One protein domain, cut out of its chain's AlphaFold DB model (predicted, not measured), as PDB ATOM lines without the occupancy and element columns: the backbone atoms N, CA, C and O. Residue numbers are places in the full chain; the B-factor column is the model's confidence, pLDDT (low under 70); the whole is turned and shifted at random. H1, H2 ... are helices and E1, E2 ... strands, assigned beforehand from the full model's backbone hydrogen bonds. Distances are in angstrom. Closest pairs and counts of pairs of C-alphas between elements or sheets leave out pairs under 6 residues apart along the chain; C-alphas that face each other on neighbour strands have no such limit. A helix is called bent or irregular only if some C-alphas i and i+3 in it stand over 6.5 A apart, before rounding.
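What this domain is: This is residues 105 to 154 of the 154 residues of the protein "uncharacterized protein LOC104241807" of Nicotiana sylvestris (UniProt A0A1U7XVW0). One long straight helix, H1, makes the main body, and after it the chain turns and folds back as a long stretch with no named element, residues 130 to 144, which leads to the short strand E1, apart from the helix. The turn at the far end, residues 128 to 134, sticks out, and so does the tail, residues 146 to 154. The printed part has 50 residues with one named helix and then one named strand, 24 residues in named elements, which is under half; the class is mostly helix. It is only just loose, close to extended, with a radius of gyration of the C-alphas of 14.4 A, and its outline is flat, 44 by 31 by 15 A.

Where its parts are: The printed part begins at Ile 105, with its C-alpha at (135.869, 147.798, 137.052). H1 holds residues 109 to 129 and measures 30.2 A from C-alpha 109 at (128.347, 156.075, 131.634) to C-alpha 129 at (132.738, 139.735, 106.645). E1 holds residues 145 to 147, 6.8 A long, and ends with C-alpha 147 at (145.096, 145.012, 127.433).

How they stand to each other: H1 is not bent, and every O i to N i+4 pair in it is within hydrogen-bond range. A long link of 15 residues, 130 to 144, joins H1 to E1. H1 and E1 are apart, with no C-alpha of the one within 8 A of the other. E1 pairs with no named strand.

The domain as a whole: The two C-alphas farthest apart are those of Val 133 and Cys 154, 46.2 A. Without the stretches that stand free, the body of 34 residues spans 30 by 15 by 15 A. The printed part has no cut and ends at Cys 154, the chain's last residue. The mean pLDDT of the printed part is 87.5, and residues 149 to 154 are under 70.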
ATOM      1  N   ILE A 105     136.632 147.758 135.798       86.81
ATOM      2  CA  ILE A 105     135.869 147.798 137.052       86.81
ATOM      3  C   ILE A 105     135.081 149.107 137.111       86.81
ATOM      4  O   ILE A 105     135.678 150.177 137.071       86.81
ATOM      5  N   ASN A 106     133.755 149.015 137.269       87.56
ATOM      6  CA  ASN A 106     132.839 150.154 137.438       87.56
ATOM      7  C   ASN A 106     133.020 151.267 136.382       87.56
ATOM      8  O   ASN A 106     133.316 152.406 136.753       87.56
ATOM      9  N   PRO A 107     132.843 150.959 135.083       89.06
ATOM     10  CA  PRO A 107     132.948 151.967 134.035       89.06
ATOM     11  C   PRO A 107     131.927 153.083 134.262       89.06
ATOM     12  O   PRO A 107     130.788 152.831 134.676       89.06
ATOM     13  N   ASN A 108     132.316 154.320 133.969       93.62
ATOM     14  CA  ASN A 108     131.357 155.421 133.955       93.62
ATOM     15  C   ASN A 108     130.407 155.306 132.744       93.62
ATOM     16  O   ASN A 108     130.610 154.488 131.847       93.62
ATOM     17  N   THR A 109     129.357 156.134 132.703       93.88
ATOM     18  CA  THR A 109     128.347 156.075 131.634       93.88
ATOM     19  C   THR A 109     128.953 156.215 130.236       93.88
ATOM     20  O   THR A 109     128.604 155.437 129.355       93.88
ATOM     21  N   ALA A 110     129.891 157.145 130.039       94.38
ATOM     22  CA  ALA A 110     130.507 157.377 128.734       94.38
ATOM     23  C   ALA A 110     131.394 156.197 128.299       94.38
ATOM     24  O   ALA A 110     131.374 155.795 127.138       94.38
ATOM     25  N   GLU A 111     132.140 155.599 129.231       92.44
ATOM     26  CA  GLU A 111     132.926 154.386 128.971       92.44
ATOM     27  C   GLU A 111     132.026 153.195 128.624       92.44
ATOM     28  O   GLU A 111     132.321 152.444 127.695       92.44
ATOM     29  N   ALA A 112     130.911 153.024 129.338       93.44
ATOM     30  CA  ALA A 112     129.947 151.962 129.072       93.44
ATOM     31  C   ALA A 112     129.268 152.119 127.700       93.44
ATOM     32  O   ALA A 112     129.116 151.133 126.976       93.44
ATOM     33  N   GLU A 113     128.895 153.347 127.327       95.56
ATOM     34  CA  GLU A 113     128.353 153.676 126.004       95.56
ATOM     35  C   GLU A 113     129.370 153.377 124.900       95.56
ATOM     36  O   GLU A 113     129.054 152.637 123.968       95.56
ATOM     37  N   LEU A 114     130.615 153.838 125.054       95.25
ATOM     38  CA  LEU A 114     131.690 153.566 124.100       95.25
ATOM     39  C   LEU A 114     131.933 152.060 123.926       95.25
ATOM     40  O   LEU A 114     132.040 151.570 122.803       95.25
ATOM     41  N   MET A 115     131.991 151.296 125.020       95.12
ATOM     42  CA  MET A 115     132.149 149.840 124.942       95.12
ATOM     43  C   MET A 115     130.985 149.176 124.196       95.12
ATOM     44  O   MET A 115     131.209 148.259 123.405       95.12
ATOM     45  N   MET A 116     129.750 149.639 124.409       97.00
ATOM     46  CA  MET A 116     128.578 149.139 123.688       97.00
ATOM     47  C   MET A 116     128.650 149.459 122.191       97.00
ATOM     48  O   MET A 116     128.336 148.598 121.368       97.00
ATOM     49  N   GLU A 117     129.074 150.665 121.818       97.62
ATOM     50  CA  GLU A 117     129.281 151.050 120.417       97.62
ATOM     51  C   GLU A 117     130.336 150.166 119.744       97.62
ATOM     52  O   GLU A 117     130.079 149.603 118.678       97.62
ATOM     53  N   LEU A 118     131.479 149.958 120.405       96.31
ATOM     54  CA  LEU A 118     132.548 149.087 119.911       96.31
ATOM     55  C   LEU A 118     132.084 147.634 119.758       96.31
ATOM     56  O   LEU A 118     132.376 146.996 118.747       96.31
ATOM     57  N   ALA A 119     131.319 147.110 120.718       96.38
ATOM     58  CA  ALA A 119     130.761 145.765 120.627       96.38
ATOM     59  C   ALA A 119     129.788 145.632 119.444       96.38
ATOM     60  O   ALA A 119     129.823 144.635 118.719       96.38
ATOM     61  N   ASN A 120     128.926 146.634 119.227       97.75
ATOM     62  CA  ASN A 120     128.008 146.645 118.088       97.75
ATOM     63  C   ASN A 120     128.767 146.675 116.763       97.75
ATOM     64  O   ASN A 120     128.435 145.899 115.867       97.75
ATOM     65  N   LEU A 121     129.807 147.508 116.665       97.62
ATOM     66  CA  LEU A 121     130.659 147.583 115.485       97.62
ATOM     67  C   LEU A 121     131.342 146.239 115.203       97.62
ATOM     68  O   LEU A 121     131.265 145.743 114.084       97.62
ATOM     69  N   ALA A 122     131.934 145.599 116.214       95.44
ATOM     70  CA  ALA A 122     132.598 144.306 116.049       95.44
ATOM     71  C   ALA A 122     131.639 143.208 115.551       95.44
ATOM     72  O   ALA A 122     131.982 142.434 114.654       95.44
ATOM     73  N   ILE A 123     130.414 143.153 116.087       96.75
ATOM     74  CA  ILE A 123     129.388 142.207 115.622       96.75
ATOM     75  C   ILE A 123     128.908 142.541 114.211       96.75
ATOM     76  O   ILE A 123     128.685 141.628 113.413       96.75
ATOM     77  N   GLN A 124     128.752 143.823 113.882       96.38
ATOM     78  CA  GLN A 124     128.401 144.245 112.531       96.38
ATOM     79  C   GLN A 124     129.484 143.824 111.532       96.38
ATOM     80  O   GLN A 124     129.165 143.190 110.529       96.38
ATOM     81  N   GLU A 125     130.755 144.081 111.837       96.75
ATOM     82  CA  GLU A 125     131.870 143.663 110.993       96.75
ATOM     83  C   GLU A 125     131.910 142.147 110.801       96.75
ATOM     84  O   GLU A 125     132.083 141.678 109.680       96.75
ATOM     85  N   TYR A 126     131.720 141.371 111.871       95.62
ATOM     86  CA  TYR A 126     131.635 139.914 111.779       95.62
ATOM     87  C   TYR A 126     130.484 139.476 110.866       95.62
ATOM     88  O   TYR A 126     130.664 138.651 109.976       95.62
ATOM     89  N   ASN A 127     129.298 140.058 111.050       95.81
ATOM     90  CA  ASN A 127     128.120 139.760 110.241       95.81
ATOM     91  C   ASN A 127     128.318 140.088 108.755       95.81
ATOM     92  O   ASN A 127     127.721 139.419 107.912       95.81
ATOM     93  N   GLU A 128     129.085 141.127 108.434       94.94
ATOM     94  CA  GLU A 128     129.355 141.558 107.061       94.94
ATOM     95  C   GLU A 128     130.476 140.743 106.404       94.94
ATOM     96  O   GLU A 128     130.352 140.367 105.239       94.94
ATOM     97  N   LYS A 129     131.554 140.453 107.145       94.31
ATOM     98  CA  LYS A 129     132.738 139.735 106.645       94.31
ATOM     99  C   LYS A 129     132.499 138.232 106.538       94.31
ATOM    100  O   LYS A 129     132.923 137.610 105.565       94.31
ATOM    101  N   GLU A 130     131.808 137.646 107.510       90.31
ATOM    102  CA  GLU A 130     131.564 136.211 107.536       90.31
ATOM    103  C   GLU A 130     130.305 135.845 106.742       90.31
ATOM    104  O   GLU A 130     129.201 136.355 106.968       90.31
ATOM    105  N   CYS A 131     130.440 134.864 105.848       81.75
ATOM    106  CA  CYS A 131     129.340 134.326 105.041       81.75
ATOM    107  C   CYS A 131     128.436 133.363 105.837       81.75
ATOM    108  O   CYS A 131     127.931 132.373 105.310       81.75
ATOM    109  N   ASN A 132     128.220 133.653 107.120       87.06
ATOM    110  CA  ASN A 132     127.323 132.892 107.976       87.06
ATOM    111  C   ASN A 132     125.862 133.229 107.663       87.06
ATOM    112  O   ASN A 132     125.497 134.395 107.475       87.06
ATOM    113  N   VAL A 133     125.022 132.189 107.643       91.38
ATOM    114  CA  VAL A 133     123.564 132.291 107.439       91.38
ATOM    115  C   VAL A 133     122.904 133.070 108.580       91.38
ATOM    116  O   VAL A 133     121.942 133.803 108.366       91.38
ATOM    117  N   PHE A 134     123.442 132.936 109.794       93.81
ATOM    118  CA  PHE A 134     122.961 133.636 110.977       93.81
ATOM    119  C   PHE A 134     123.668 134.976 111.148       93.81
ATOM    120  O   PHE A 134     124.885 135.071 110.983       93.81
ATOM    121  N   LYS A 135     122.887 135.993 111.519       94.94
ATOM    122  CA  LYS A 135     123.374 137.324 111.879       94.94
ATOM    123  C   LYS A 135     123.102 137.578 113.354       94.94
ATOM    124  O   LYS A 135     122.036 137.230 113.862       94.94
ATOM    125  N   TYR A 136     124.068 138.185 114.025       95.81
ATOM    126  CA  TYR A 136     124.046 138.404 115.466       95.81
ATOM    127  C   TYR A 136     123.767 139.868 115.805       95.81
ATOM    128  O   TYR A 136     124.010 140.765 114.998       95.81
ATOM    129  N   LYS A 137     123.259 140.119 117.010       96.81
ATOM    130  CA  LYS A 137     123.050 141.463 117.557       96.81
ATOM    131  C   LYS A 137     123.549 141.497 118.997       96.81
ATOM    132  O   LYS A 137     123.300 140.555 119.747       96.81
ATOM    133  N   VAL A 138     124.208 142.585 119.387       96.75
ATOM    134  CA  VAL A 138     124.605 142.799 120.783       96.75
ATOM    135  C   VAL A 138     123.370 143.090 121.633       96.75
ATOM    136  O   VAL A 138     122.511 143.887 121.252       96.75
ATOM    137  N   LEU A 139     123.279 142.429 122.786       96.81
ATOM    138  CA  LEU A 139     122.210 142.651 123.765       96.81
ATOM    139  C   LEU A 139     122.719 143.395 124.998       96.81
ATOM    140  O   LEU A 139     122.089 144.344 125.453       96.81
ATOM    141  N   LYS A 140     123.851 142.942 125.539       95.00
ATOM    142  CA  LYS A 140     124.530 143.528 126.692       95.00
ATOM    143  C   LYS A 140     125.986 143.078 126.734       95.00
ATOM    144  O   LYS A 140     126.339 142.072 126.120       95.00
ATOM    145  N   ILE A 141     126.793 143.807 127.495       92.88
ATOM    146  CA  ILE A 141     128.159 143.431 127.854       92.88
ATOM    147  C   ILE A 141     128.119 142.895 129.286       92.88
ATOM    148  O   ILE A 141     127.662 143.595 130.184       92.88
ATOM    149  N   GLU A 142     128.563 141.653 129.485       90.94
ATOM    150  CA  GLU A 142     128.637 141.019 130.816       90.94
ATOM    151  C   GLU A 142     129.990 141.264 131.492       90.94
ATOM    152  O   GLU A 142     130.070 141.431 132.706       90.94
ATOM    153  N   LYS A 143     131.065 141.270 130.697       88.94
ATOM    154  CA  LYS A 143     132.447 141.412 131.151       88.94
ATOM    155  C   LYS A 143     133.255 142.140 130.084       88.94
ATOM    156  O   LYS A 143     133.063 141.898 128.894       88.94
ATOM    157  N   ALA A 144     134.153 143.013 130.522       89.62
ATOM    158  CA  ALA A 144     135.093 143.711 129.660       89.62
ATOM    159  C   ALA A 144     136.476 143.703 130.311       89.62
ATOM    160  O   ALA A 144     136.611 143.960 131.509       89.62
ATOM    161  N   ASN A 145     137.492 143.423 129.503       89.62
ATOM    162  CA  ASN A 145     138.893 143.519 129.886       89.62
ATOM    163  C   ASN A 145     139.590 144.444 128.885       89.62
ATOM    164  O   ASN A 145     139.213 144.477 127.711       89.62
ATOM    165  N   PHE A 146     140.624 145.151 129.322       86.81
ATOM    166  CA  PHE A 146     141.522 145.875 128.432       86.81
ATOM    167  C   PHE A 146     142.944 145.337 128.572       86.81
ATOM    168  O   PHE A 146     143.358 144.894 129.644       86.81
ATOM    169  N   MET A 147     143.683 145.364 127.467       83.38
ATOM    170  CA  MET A 147     145.096 145.012 127.433       83.38
ATOM    171  C   MET A 147     145.905 146.278 127.195       83.38
ATOM    172  O   MET A 147     145.596 147.047 126.284       83.38
ATOM    173  N   ILE A 148     146.957 146.485 127.982       72.44
ATOM    174  CA  ILE A 148     147.937 147.525 127.670       72.44
ATOM    175  C   ILE A 148     148.816 146.972 126.547       72.44
ATOM    176  O   ILE A 148     149.639 146.087 126.775       72.44
ATOM    177  N   SER A 149     148.644 147.471 125.321       60.06
ATOM    178  CA  SER A 149     149.638 147.234 124.277       60.06
ATOM    179  C   SER A 149     150.868 148.062 124.625       60.06
ATOM    180  O   SER A 149     150.818 149.292 124.574       60.06
ATOM    181  N   ILE A 150     151.965 147.410 124.990       58.22
ATOM    182  CA  ILE A 150     153.250 148.094 125.096       58.22
ATOM    183  C   ILE A 150     153.620 148.476 123.659       58.22
ATOM    184  O   ILE A 150     154.001 147.606 122.873       58.22
ATOM    185  N   SER A 151     153.442 149.742 123.268       49.50
ATOM    186  CA  SER A 151     154.112 150.219 122.065       49.50
ATOM    187  C   SER A 151     155.605 150.141 122.365       49.50
ATOM    188  O   SER A 151     156.093 150.708 123.342       49.50
ATOM    189  N   HIS A 152     156.338 149.363 121.571       45.75
ATOM    190  CA  HIS A 152     157.790 149.460 121.527       45.75
ATOM    191  C   HIS A 152     158.155 150.793 120.860       45.75
ATOM    192  O   HIS A 152     158.649 150.811 119.740       45.75
ATOM    193  N   ASP A 153     157.878 151.906 121.535       41.00
ATOM    194  CA  ASP A 153     158.532 153.175 121.250       41.00
ATOM    195  C   ASP A 153     159.771 153.238 122.151       41.00
ATOM    196  O   ASP A 153     159.751 153.757 123.270       41.00
ATOM    197  N   CYS A 154     160.839 152.604 121.668       37.81
ATOM    198  CA  CYS A 154     162.223 152.873 122.050       37.81
ATOM    199  C   CYS A 154     162.963 153.356 120.805       37.81
ATOM    200  O   CYS A 154     162.819 152.686 119.757       37.81
TER     201      CYS A 154